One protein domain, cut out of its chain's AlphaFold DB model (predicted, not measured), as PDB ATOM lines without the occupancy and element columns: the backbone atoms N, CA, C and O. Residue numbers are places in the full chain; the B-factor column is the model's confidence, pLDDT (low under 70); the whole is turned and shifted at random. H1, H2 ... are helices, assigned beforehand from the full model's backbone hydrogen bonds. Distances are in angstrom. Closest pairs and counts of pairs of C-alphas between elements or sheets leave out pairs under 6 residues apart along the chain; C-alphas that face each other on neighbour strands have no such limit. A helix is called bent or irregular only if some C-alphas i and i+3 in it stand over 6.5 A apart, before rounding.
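This is residues 9 to 85 of the 158 residues of an uncharacterized protein of Candidatus Lloydbacteria bacterium RIFCSPHIGHO2_02_FULL_50_13 (UniProt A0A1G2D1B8). Four helices, H1, H2, H3 and H5, lie side by side in a zigzag row, and the short H4 packs at a slant on H2 and H3. H2 and H3 make the middle of the row, with H1 packed on H2 at one end and H5 packed on H3 at the other. Along the row H1 and H2 run opposite ways, H2 and H3 run opposite ways again, and H5 runs the same way as H3. The printed part has 77 residues with five named helices, in the order H1, H2, H3, H4, H5, and no named strand; the class is all helix. It is compact, with a radius of gyration of the C-alphas of 11.5 A, and rounded, with spans of 28 by 28 by 20 A.

Start with H1, residues 10 to 19, and go on to H2, residues 23 to 40. These two form a helical hairpin: they touch, at a shallow tilt of 10 degrees, opposite ways, and their closest C-alphas, those of Tyr 17 and Lys 26, are 5.7 A apart. Next comes H3, residues 44 to 57, which forms a second helical hairpin with H2. Look at the C-alphas of Met 30 and Cys 54, the closest of H2 and H3, at 6.9 A; the tilt is a shallow 23 degrees, opposite ways. H4, residues 62 to 70, forms a helical hairpin with H3, at a steep tilt of 42 degrees, opposite ways, and the closest C-alphas are those of Val 44 and Phe 70, 6.5 A apart. H4 also touches H2, at residues 31 to 38 of H2 alone, with the C-alphas of Ala 34 and Gly 64 the closest at 5.3 A; the tilt is a steep 54 degrees, the same way. The last helix is H5, residues 73 to 85, and it touches H3 at a shallow tilt of 5 degrees, the same way, with the C-alphas of Asp 48 and Ala 75 the closest at 5.6 A. H4 and H5 are close but not clearly touching, with 1 pair of C-alphas within 8 A, those of Val 68 and Arg 76 at 6.4 A. H2 and H3 are the hubs, touching 3 helices each, while H1 is apart from H3, H4 and H5, and H2 is apart from H5. In the backbones of H1, H2 and H5 every O i to N i+4 pair is within hydrogen-bond range; in H3 8 of 10 are, and in H4 0 of 5, beside 6 of 6 O i to N i+3 pairs.

Find C-alpha 10 at (-51.983, 54.788, -14.371); from there H1 runs 14.3 A to C-alpha 19. Pick up H2, the longest helix by residues, at C-alpha 23 and follow it for 26.0 A to C-alpha 40 at (-48.367, 61.631, -20.297). H3 covers 20.6 A from Val 44 to Tyr 57. H4, from Gly 62 to Phe 70, is neither bent nor irregular, but only just: C-alphas 62 and 65 are 6.1 A apart. H5 takes 18.4 A from Glu 73 to Glu 85, where C-alpha 85 stands at (-39.241, 33.088, -29.838).

The C-alphas of Arg 9 and Glu 85, the first and last printed, are also the two farthest apart, at 32.9 A. The printed part has no cut, and the four links between successive helices are tight. In the B-factor column the mean pLDDT of the printed part is 82.6; look for values under 70 at residue 41 and at residues 56 to 64, of which 56 and 57 belong to H3 and 62 to 64 to H4.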
ATOM      1  N   ARG A   9     -56.340  56.752 -13.690       82.12
ATOM      2  CA  ARG A   9     -54.927  57.103 -13.685       82.12
ATOM      3  C   ARG A   9     -54.100  55.829 -13.748       82.12
ATOM      4  O   ARG A   9     -54.525  54.763 -13.306       82.12
ATOM      5  N   LEU A  10     -52.865  55.947 -14.230       85.62
ATOM      6  CA  LEU A  10     -51.983  54.788 -14.371       85.62
ATOM      7  C   LEU A  10     -51.858  53.909 -13.100       85.62
ATOM      8  O   LEU A  10     -51.902  52.687 -13.242       85.62
ATOM      9  N   PRO A  11     -51.748  54.454 -11.868       88.50
ATOM     10  CA  PRO A  11     -51.700  53.621 -10.664       88.50
ATOM     11  C   PRO A  11     -52.954  52.757 -10.468       88.50
ATOM     12  O   PRO A  11     -52.851  51.598 -10.076       88.50
ATOM     13  N   GLU A  12     -54.129  53.301 -10.783       89.69
ATOM     14  CA  GLU A  12     -55.408  52.596 -10.683       89.69
ATOM     15  C   GLU A  12     -55.514  51.509 -11.763       89.69
ATOM     16  O   GLU A  12     -55.941  50.392 -11.471       89.69
ATOM     17  N   LEU A  13     -55.037  51.782 -12.984       89.69
ATOM     18  CA  LEU A  13     -54.948  50.774 -14.047       89.69
ATOM     19  C   LEU A  13     -54.024  49.612 -13.659       89.69
ATOM     20  O   LEU A  13     -54.373  48.454 -13.885       89.69
ATOM     21  N   TRP A  14     -52.877  49.895 -13.035       90.88
ATOM     22  CA  TRP A  14     -51.973  48.856 -12.537       90.88
ATOM     23  C   TRP A  14     -52.590  48.021 -11.415       90.88
ATOM     24  O   TRP A  14     -52.383  46.808 -11.382       90.88
ATOM     25  N   ALA A  15     -53.356  48.645 -10.516       91.69
ATOM     26  CA  ALA A  15     -54.073  47.929  -9.466       91.69
ATOM     27  C   ALA A  15     -55.133  46.989 -10.061       91.69
ATOM     28  O   ALA A  15     -55.162  45.805  -9.726       91.69
ATOM     29  N   LEU A  16     -55.939  47.479 -11.008       90.12
ATOM     30  CA  LEU A  16     -56.921  46.662 -11.727       90.12
ATOM     31  C   LEU A  16     -56.254  45.511 -12.489       90.12
ATOM     32  O   LEU A  16     -56.739  44.383 -12.445       90.12
ATOM     33  N   TYR A  17     -55.116  45.770 -13.138       89.00
ATOM     34  CA  TYR A  17     -54.346  44.749 -13.850       89.00
ATOM     35  C   TYR A  17     -53.836  43.645 -12.916       89.00
ATOM     36  O   TYR A  17     -53.917  42.464 -13.253       89.00
ATOM     37  N   ALA A  18     -53.355  44.006 -11.723       89.31
ATOM     38  CA  ALA A  18     -52.903  43.041 -10.721       89.31
ATOM     39  C   ALA A  18     -54.050  42.176 -10.171       89.31
ATOM     40  O   ALA A  18     -53.833  41.015  -9.830       89.31
ATOM     41  N   MET A  19     -55.266  42.726 -10.107       91.19
ATOM     42  CA  MET A  19     -56.468  42.013  -9.660       91.19
ATOM     43  C   MET A  19     -57.126  41.173 -10.763       91.19
ATOM     44  O   MET A  19     -57.945  40.303 -10.466       91.19
ATOM     45  N   ALA A  20     -56.798  41.419 -12.033       87.44
ATOM     46  CA  ALA A  20     -57.381  40.704 -13.157       87.44
ATOM     47  C   ALA A  20     -56.912  39.241 -13.192       87.44
ATOM     48  O   ALA A  20     -55.721  38.943 -13.292       87.44
ATOM     49  N   VAL A  21     -57.875  38.318 -13.150       84.56
ATOM     50  CA  VAL A  21     -57.619  36.868 -13.181       84.56
ATOM     51  C   VAL A  21     -57.639  36.325 -14.612       84.56
ATOM     52  O   VAL A  21     -56.883  35.413 -14.943       84.56
ATOM     53  N   LYS A  22     -58.487  36.883 -15.485       85.19
ATOM     54  CA  LYS A  22     -58.615  36.429 -16.874       85.19
ATOM     55  C   LYS A  22     -57.571  37.092 -17.764       85.19
ATOM     56  O   LYS A  22     -57.381  38.305 -17.708       85.19
ATOM     57  N   ILE A  23     -56.980  36.299 -18.655       77.88
ATOM     58  CA  ILE A  23     -56.032  36.777 -19.674       77.88
ATOM     59  C   ILE A  23     -56.676  37.866 -20.546       77.88
ATOM     60  O   ILE A  23     -56.079  38.914 -20.755       77.88
ATOM     61  N   SER A  24     -57.937  37.681 -20.952       79.81
ATOM     62  CA  SER A  24     -58.680  38.675 -21.742       79.81
ATOM     63  C   SER A  24     -58.786  40.044 -21.066       79.81
ATOM     64  O   SER A  24     -58.740  41.072 -21.735       79.81
ATOM     65  N   ASP A  25     -58.928  40.067 -19.741       83.06
ATOM     66  CA  ASP A  25     -59.098  41.309 -18.984       83.06
ATOM     67  C   ASP A  25     -57.745  42.015 -18.831       83.06
ATOM     68  O   ASP A  25     -57.655  43.237 -18.974       83.06
ATOM     69  N   LYS A  26     -56.673  41.236 -18.631       84.56
ATOM     70  CA  LYS A  26     -55.293  41.736 -18.648       84.56
ATOM     71  C   LYS A  26     -54.941  42.399 -19.978       84.56
ATOM     72  O   LYS A  26     -54.355  43.478 -19.949       84.56
ATOM     73  N   ALA A  27     -55.385  41.837 -21.101       79.25
ATOM     74  CA  ALA A  27     -55.189  42.412 -22.431       79.25
ATOM     75  C   ALA A  27     -55.774  43.813 -22.575       79.25
ATOM     76  O   ALA A  27     -55.112  44.755 -23.020       79.25
ATOM     77  N   VAL A  28     -57.033  43.966 -22.162       83.38
ATOM     78  CA  VAL A  28     -57.741  45.246 -22.232       83.38
ATOM     79  C   VAL A  28     -57.053  46.277 -21.341       83.38
ATOM     80  O   VAL A  28     -56.779  47.394 -21.786       83.38
ATOM     81  N   LEU A  29     -56.724  45.893 -20.106       87.25
ATOM     82  CA  LEU A  29     -56.067  46.769 -19.137       87.25
ATOM     83  C   LEU A  29     -54.665  47.176 -19.596       87.25
ATOM     84  O   LEU A  29     -54.309  48.346 -19.477       87.25
ATOM     85  N   MET A  30     -53.907  46.262 -20.200       85.62
ATOM     86  CA  MET A  30     -52.600  46.570 -20.776       85.62
ATOM     87  C   MET A  30     -52.713  47.553 -21.948       85.62
ATOM     88  O   MET A  30     -51.949  48.514 -22.035       85.62
ATOM     89  N   GLY A  31     -53.733  47.401 -22.798       81.44
ATOM     90  CA  GLY A  31     -54.037  48.372 -23.850       81.44
ATOM     91  C   GLY A  31     -54.383  49.767 -23.311       81.44
ATOM     92  O   GLY A  31     -54.028  50.773 -23.928       81.44
ATOM     93  N   MET A  32     -55.047  49.854 -22.155       85.31
ATOM     94  CA  MET A  32     -55.334  51.127 -21.479       85.31
ATOM     95  C   MET A  32     -54.079  51.730 -20.837       85.31
ATOM     96  O   MET A  32     -53.832  52.921 -21.007       85.31
ATOM     97  N   ILE A  33     -53.260  50.908 -20.175       87.56
ATOM     98  CA  ILE A  33     -51.955  51.290 -19.614       87.56
ATOM     99  C   ILE A  33     -51.064  51.881 -20.705       87.56
ATOM    100  O   ILE A  33     -50.538  52.980 -20.540       87.56
ATOM    101  N   ALA A  34     -50.951  51.202 -21.848       84.12
ATOM    102  CA  ALA A  34     -50.158  51.671 -22.974       84.12
ATOM    103  C   ALA A  34     -50.656  53.029 -23.494       84.12
ATOM    104  O   ALA A  34     -49.858  53.942 -23.688       84.12
ATOM    105  N   LYS A  35     -51.975  53.201 -23.663       82.38
ATOM    106  CA  LYS A  35     -52.579  54.484 -24.072       82.38
ATOM    107  C   LYS A  35     -52.265  55.613 -23.096       82.38
ATOM    108  O   LYS A  35     -51.859  56.687 -23.528       82.38
ATOM    109  N   GLU A  36     -52.421  55.361 -21.804       85.12
ATOM    110  CA  GLU A  36     -52.168  56.360 -20.767       85.12
ATOM    111  C   GLU A  36     -50.685  56.751 -20.706       85.12
ATOM    112  O   GLU A  36     -50.355  57.932 -20.597       85.12
ATOM    113  N   LEU A  37     -49.781  55.777 -20.859       86.00
ATOM    114  CA  LEU A  37     -48.347  56.028 -20.980       86.00
ATOM    115  C   LEU A  37     -48.050  56.978 -22.148       86.00
ATOM    116  O   LEU A  37     -47.365  57.971 -21.946       86.00
ATOM    117  N   ILE A  38     -48.619  56.756 -23.333       79.81
ATOM    118  CA  ILE A  38     -48.385  57.609 -24.517       79.81
ATOM    119  C   ILE A  38     -48.789  59.064 -24.264       79.81
ATOM    120  O   ILE A  38     -48.091  59.985 -24.689       79.81
ATOM    121  N   LEU A  39     -49.905  59.281 -23.567       81.44
ATOM    122  CA  LEU A  39     -50.468  60.614 -23.359       81.44
ATOM    123  C   LEU A  39     -49.635  61.484 -22.408       81.44
ATOM    124  O   LEU A  39     -49.635  62.707 -22.555       81.44
ATOM    125  N   ARG A  40     -48.918  60.889 -21.447       78.44
ATOM    126  CA  ARG A  40     -48.367  61.631 -20.297       78.44
ATOM    127  C   ARG A  40     -46.842  61.748 -20.223       78.44
ATOM    128  O   ARG A  40     -46.349  62.206 -19.198       78.44
ATOM    129  N   ARG A  41     -46.095  61.369 -21.274       68.50
ATOM    130  CA  ARG A  41     -44.606  61.367 -21.307       68.50
ATOM    131  C   ARG A  41     -44.003  60.702 -20.049       68.50
ATOM    132  O   ARG A  41     -43.451  61.380 -19.184       68.50
ATOM    133  N   PRO A  42     -44.175  59.385 -19.913       73.69
ATOM    134  CA  PRO A  42     -43.962  58.658 -18.674       73.69
ATOM    135  C   PRO A  42     -42.474  58.422 -18.420       73.69
ATOM    136  O   PRO A  42     -41.635  58.612 -19.305       73.69
ATOM    137  N   LYS A  43     -42.147  57.977 -17.205       85.69
ATOM    138  CA  LYS A  43     -40.777  57.569 -16.889       85.69
ATOM    139  C   LYS A  43     -40.439  56.283 -17.642       85.69
ATOM    140  O   LYS A  43     -41.308  55.425 -17.811       85.69
ATOM    141  N   VAL A  44     -39.183  56.138 -18.065       86.50
ATOM    142  CA  VAL A  44     -38.722  54.982 -18.857       86.50
ATOM    143  C   VAL A  44     -39.018  53.665 -18.134       86.50
ATOM    144  O   VAL A  44     -39.473  52.713 -18.756       86.50
ATOM    145  N   GLU A  45     -38.894  53.627 -16.808       89.19
ATOM    146  CA  GLU A  45     -39.140  52.427 -16.003       89.19
ATOM    147  C   GLU A  45     -40.606  51.959 -16.061       89.19
ATOM    148  O   GLU A  45     -40.886  50.760 -16.007       89.19
ATOM    149  N   GLU A  46     -41.560  52.886 -16.192       88.56
ATOM    150  CA  GLU A  46     -42.984  52.552 -16.323       88.56
ATOM    151  C   GLU A  46     -43.291  51.957 -17.702       88.56
ATOM    152  O   GLU A  46     -44.122  51.052 -17.819       88.56
ATOM    153  N   VAL A  47     -42.603  52.450 -18.736       88.06
ATOM    154  CA  VAL A  47     -42.709  51.939 -20.106       88.06
ATOM    155  C   VAL A  47     -42.083  50.558 -20.210       88.06
ATOM    156  O   VAL A  47     -42.709  49.645 -20.744       88.06
ATOM    157  N   ASP A  48     -40.887  50.386 -19.652       89.81
ATOM    158  CA  ASP A  48     -40.176  49.112 -19.643       89.81
ATOM    159  C   ASP A  48     -41.001  48.041 -18.921       89.81
ATOM    160  O   ASP A  48     -41.164  46.933 -19.437       89.81
ATOM    161  N   ARG A  49     -41.620  48.387 -17.782       88.50
ATOM    162  CA  ARG A  49     -42.556  47.494 -17.083       88.50
ATOM    163  C   ARG A  49     -43.735  47.101 -17.971       88.50
ATOM    164  O   ARG A  49     -44.047  45.915 -18.065       88.50
ATOM    165  N   ALA A  50     -44.394  48.069 -18.612       87.00
ATOM    166  CA  ALA A  50     -45.517  47.781 -19.502       87.00
ATOM    167  C   ALA A  50     -45.097  46.868 -20.659       87.00
ATOM    168  O   ALA A  50     -45.795  45.901 -20.957       87.00
ATOM    169  N   LEU A  51     -43.928  47.105 -21.254       86.56
ATOM    170  CA  LEU A  51     -43.403  46.299 -22.350       86.56
ATOM    171  C   LEU A  51     -43.097  44.852 -21.924       86.56
ATOM    172  O   LEU A  51     -43.406  43.912 -22.659       86.56
ATOM    173  N   VAL A  52     -42.542  44.656 -20.724       84.06
ATOM    174  CA  VAL A  52     -42.288  43.321 -20.155       84.06
ATOM    175  C   VAL A  52     -43.588  42.547 -19.956       84.06
ATOM    176  O   VAL A  52     -43.651  41.375 -20.328       84.06
ATOM    177  N   GLU A  53     -44.612  43.196 -19.401       84.06
ATOM    178  CA  GLU A  53     -45.927  42.590 -19.179       84.06
ATOM    179  C   GLU A  53     -46.614  42.254 -20.507       84.06
ATOM    180  O   GLU A  53     -47.098  41.141 -20.687       84.06
ATOM    181  N   CYS A  54     -46.556  43.157 -21.488       78.75
ATOM    182  CA  CYS A  54     -47.066  42.907 -22.835       78.75
ATOM    183  C   CYS A  54     -46.446  41.669 -23.483       78.75
ATOM    184  O   CYS A  54     -47.132  40.922 -24.172       78.75
ATOM    185  N   ALA A  55     -45.150  41.442 -23.268       71.12
ATOM    186  CA  ALA A  55     -44.440  40.303 -23.838       71.12
ATOM    187  C   ALA A  55     -44.979  38.958 -23.345       71.12
ATOM    188  O   ALA A  55     -44.933  37.982 -24.087       71.12
ATOM    189  N   VAL A  56     -45.460  38.904 -22.099       69.38
ATOM    190  CA  VAL A  56     -45.997  37.677 -21.495       69.38
ATOM    191  C   VAL A  56     -47.272  37.234 -22.208       69.38
ATOM    192  O   VAL A  56     -47.498  36.036 -22.361       69.38
ATOM    193  N   TYR A  57     -48.068  38.188 -22.685       67.38
ATOM    194  CA  TYR A  57     -49.349  37.917 -23.336       67.38
ATOM    195  C   TYR A  57     -49.321  38.161 -24.852       67.38
ATOM    196  O   TYR A  57     -50.293  37.869 -25.535       67.38
ATOM    197  N   LEU A  58     -48.193  38.641 -25.396       65.44
ATOM    198  CA  LEU A  58     -48.021  39.067 -26.795       65.44
ATOM    199  C   LEU A  58     -49.023  40.157 -27.217       65.44
ATOM    200  O   LEU A  58     -49.451  40.235 -28.366       65.44
ATOM    201  N   GLU A  59     -49.395  41.021 -26.277       64.75
ATOM    202  CA  GLU A  59     -50.525  41.936 -26.418       64.75
ATOM    203  C   GLU A  59     -50.063  43.379 -26.599       64.75
ATOM    204  O   GLU A  59     -50.158  44.210 -25.702       64.75
ATOM    205  N   LEU A  60     -49.591  43.698 -27.805       62.25
ATOM    206  CA  LEU A  60     -49.480  45.079 -28.276       62.25
ATOM    207  C   LEU A  60     -49.956  45.158 -29.722       62.25
ATOM    208  O   LEU A  60     -49.186  45.032 -30.673       62.25
ATOM    209  N   PHE A  61     -51.254  45.397 -29.898       64.00
ATOM    210  CA  PHE A  61     -51.828  45.653 -31.215       64.00
ATOM    211  C   PHE A  61     -52.079  47.153 -31.412       64.00
ATOM    212  O   PHE A  61     -52.587  47.850 -30.531       64.00
ATOM    213  N   GLY A  62     -51.737  47.664 -32.596       64.75
ATOM    214  CA  GLY A  62     -52.034  49.043 -32.994       64.75
ATOM    215  C   GLY A  62     -51.265  50.089 -32.180       64.75
ATOM    216  O   GLY A  62     -50.041  50.021 -32.083       64.75
ATOM    217  N   SER A  63     -51.981  51.065 -31.611       58.06
ATOM    218  CA  SER A  63     -51.387  52.195 -30.882       58.06
ATOM    219  C   SER A  63     -50.571  51.785 -29.657       58.06
ATOM    220  O   SER A  63     -49.729  52.561 -29.229       58.06
ATOM    221  N   GLY A  64     -50.742  50.567 -29.133       66.69
ATOM    222  CA  GLY A  64     -49.913  50.052 -28.045       66.69
ATOM    223  C   GLY A  64     -48.433  49.902 -28.420       66.69
ATOM    224  O   GLY A  64     -47.580  50.153 -27.582       66.69
ATOM    225  N   MET A  65     -48.098  49.581 -29.676       75.81
ATOM    226  CA  MET A  65     -46.695  49.395 -30.093       75.81
ATOM    227  C   MET A  65     -45.870  50.684 -30.056       75.81
ATOM    228  O   MET A  65     -44.647  50.620 -30.010       75.81
ATOM    229  N   ILE A  66     -46.505  51.859 -30.038       75.88
ATOM    230  CA  ILE A  66     -45.774  53.128 -29.969       75.88
ATOM    231  C   ILE A  66     -45.077  53.308 -28.610       75.88
ATOM    232  O   ILE A  66     -44.095  54.043 -28.540       75.88
ATOM    233  N   ILE A  67     -45.507  52.597 -27.550       79.88
ATOM    234  CA  ILE A  67     -44.835  52.659 -26.241       79.88
ATOM    235  C   ILE A  67     -43.377  52.206 -26.337       79.88
ATOM    236  O   ILE A  67     -42.528  52.733 -25.631       79.88
ATOM    237  N   VAL A  68     -43.067  51.301 -27.271       83.81
ATOM    238  CA  VAL A  68     -41.706  50.826 -27.557       83.81
ATOM    239  C   VAL A  68     -40.754  51.994 -27.823       83.81
ATOM    240  O   VAL A  68     -39.599  51.957 -27.402       83.81
ATOM    241  N   MET A  69     -41.213  53.053 -28.498       81.94
ATOM    242  CA  MET A  69     -40.364  54.209 -28.812       81.94
ATOM    243  C   MET A  69     -39.888  54.948 -27.555       81.94
ATOM    244  O   MET A  69     -38.840  55.588 -27.590       81.94
ATOM    245  N   PHE A  70     -40.626  54.825 -26.451       84.94
ATOM    246  CA  PHE A  70     -40.311  55.433 -25.160       84.94
ATOM    247  C   PHE A  70     -39.586  54.476 -24.198       84.94
ATOM    248  O   PHE A  70     -39.185  54.902 -23.117       84.94
ATOM    249  N   ALA A  71     -39.433  53.202 -24.572       88.00
ATOM    250  CA  ALA A  71     -38.750  52.188 -23.772       88.00
ATOM    251  C   ALA A  71     -37.222  52.303 -23.897       88.00
ATOM    252  O   ALA A  71     -36.700  52.804 -24.902       88.00
ATOM    253  N   SER A  72     -36.503  51.777 -22.906       90.00
ATOM    254  CA  SER A  72     -35.052  51.621 -22.984       90.00
ATOM    255  C   SER A  72     -34.655  50.649 -24.099       90.00
ATOM    256  O   SER A  72     -35.410  49.754 -24.481       90.00
ATOM    257  N   GLU A  73     -33.442  50.803 -24.630       88.50
ATOM    258  CA  GLU A  73     -32.907  49.887 -25.645       88.50
ATOM    259  C   GLU A  73     -32.904  48.433 -25.156       88.50
ATOM    260  O   GLU A  73     -33.399  47.551 -25.855       88.50
ATOM    261  N   TYR A  74     -32.487  48.218 -23.907       89.12
ATOM    262  CA  TYR A  74     -32.507  46.908 -23.261       89.12
ATOM    263  C   TYR A  74     -33.909  46.278 -23.240       89.12
ATOM    264  O   TYR A  74     -34.083  45.117 -23.620       89.12
ATOM    265  N   ALA A  75     -34.935  47.038 -22.841       88.50
ATOM    266  CA  ALA A  75     -36.304  46.532 -22.807       88.50
ATOM    267  C   ALA A  75     -36.840  46.226 -24.214       88.50
ATOM    268  O   ALA A  75     -37.521  45.215 -24.408       88.50
ATOM    269  N   ARG A  76     -36.493  47.049 -25.216       88.69
ATOM    270  CA  ARG A  76     -36.856  46.807 -26.621       88.69
ATOM    271  C   ARG A  76     -36.243  45.521 -27.166       88.69
ATOM    272  O   ARG A  76     -36.950  44.735 -27.796       88.69
ATOM    273  N   GLU A  77     -34.960  45.284 -26.915       88.94
ATOM    274  CA  GLU A  77     -34.271  44.064 -27.349       88.94
ATOM    275  C   GLU A  77     -34.830  42.814 -26.662       88.94
ATOM    276  O   GLU A  77     -35.105  41.807 -27.321       88.94
ATOM    277  N   ALA A  78     -35.075  42.885 -25.350       88.00
ATOM    278  CA  ALA A  78     -35.686  41.789 -24.604       88.00
ATOM    279  C   ALA A  78     -37.093  41.457 -25.134       88.00
ATOM    280  O   ALA A  78     -37.439  40.283 -25.298       88.00
ATOM    281  N   PHE A  79     -37.891  42.482 -25.450       87.44
ATOM    282  CA  PHE A  79     -39.207  42.318 -26.060       87.44
ATOM    283  C   PHE A  79     -39.118  41.688 -27.453       87.44
ATOM    284  O   PHE A  79     -39.821  40.716 -27.734       87.44
ATOM    285  N   ARG A  80     -38.197  42.169 -28.299       88.75
ATOM    286  CA  ARG A  80     -37.934  41.613 -29.634       88.75
ATOM    287  C   ARG A  80     -37.615  40.129 -29.576       88.75
ATOM    288  O   ARG A  80     -38.242  39.350 -30.290       88.75
ATOM    289  N   LYS A  81     -36.693  39.734 -28.696       88.38
ATOM    290  CA  LYS A  81     -36.296  38.333 -28.530       88.38
ATOM    291  C   LYS A  81     -37.494  37.446 -28.183       88.38
ATOM    292  O   LYS A  81     -37.685  36.415 -28.822       88.38
ATOM    293  N   ARG A  82     -38.350  37.881 -27.251       86.62
ATOM    294  CA  ARG A  82     -39.568  37.141 -26.871       86.62
ATOM    295  C   ARG A  82     -40.564  37.023 -28.022       86.62
ATOM    296  O   ARG A  82     -41.107  35.944 -28.239       86.62
ATOM    297  N   LEU A  83     -40.784  38.097 -28.782       85.69
ATOM    298  CA  LEU A  83     -41.660  38.051 -29.955       85.69
ATOM    299  C   LEU A  83     -41.122  37.095 -31.030       85.69
ATOM    300  O   LEU A  83     -41.899  36.350 -31.627       85.69
ATOM    301  N   VAL A  84     -39.802  37.085 -31.255       86.75
ATOM    302  CA  VAL A  84     -39.151  36.147 -32.181       86.75
ATOM    303  C   VAL A  84     -39.354  34.712 -31.712       86.75
ATOM    304  O   VAL A  84     -39.831  33.891 -32.492       86.75
ATOM    305  N   GLU A  85     -39.067  34.416 -30.443       85.81
ATOM    306  CA  GLU A  85     -39.241  33.088 -29.838       85.81
ATOM    307  C   GLU A  85     -40.700  32.608 -29.886       85.81
ATOM    308  O   GLU A  85     -40.961  31.436 -30.170       85.81
TER     309      GLU A  85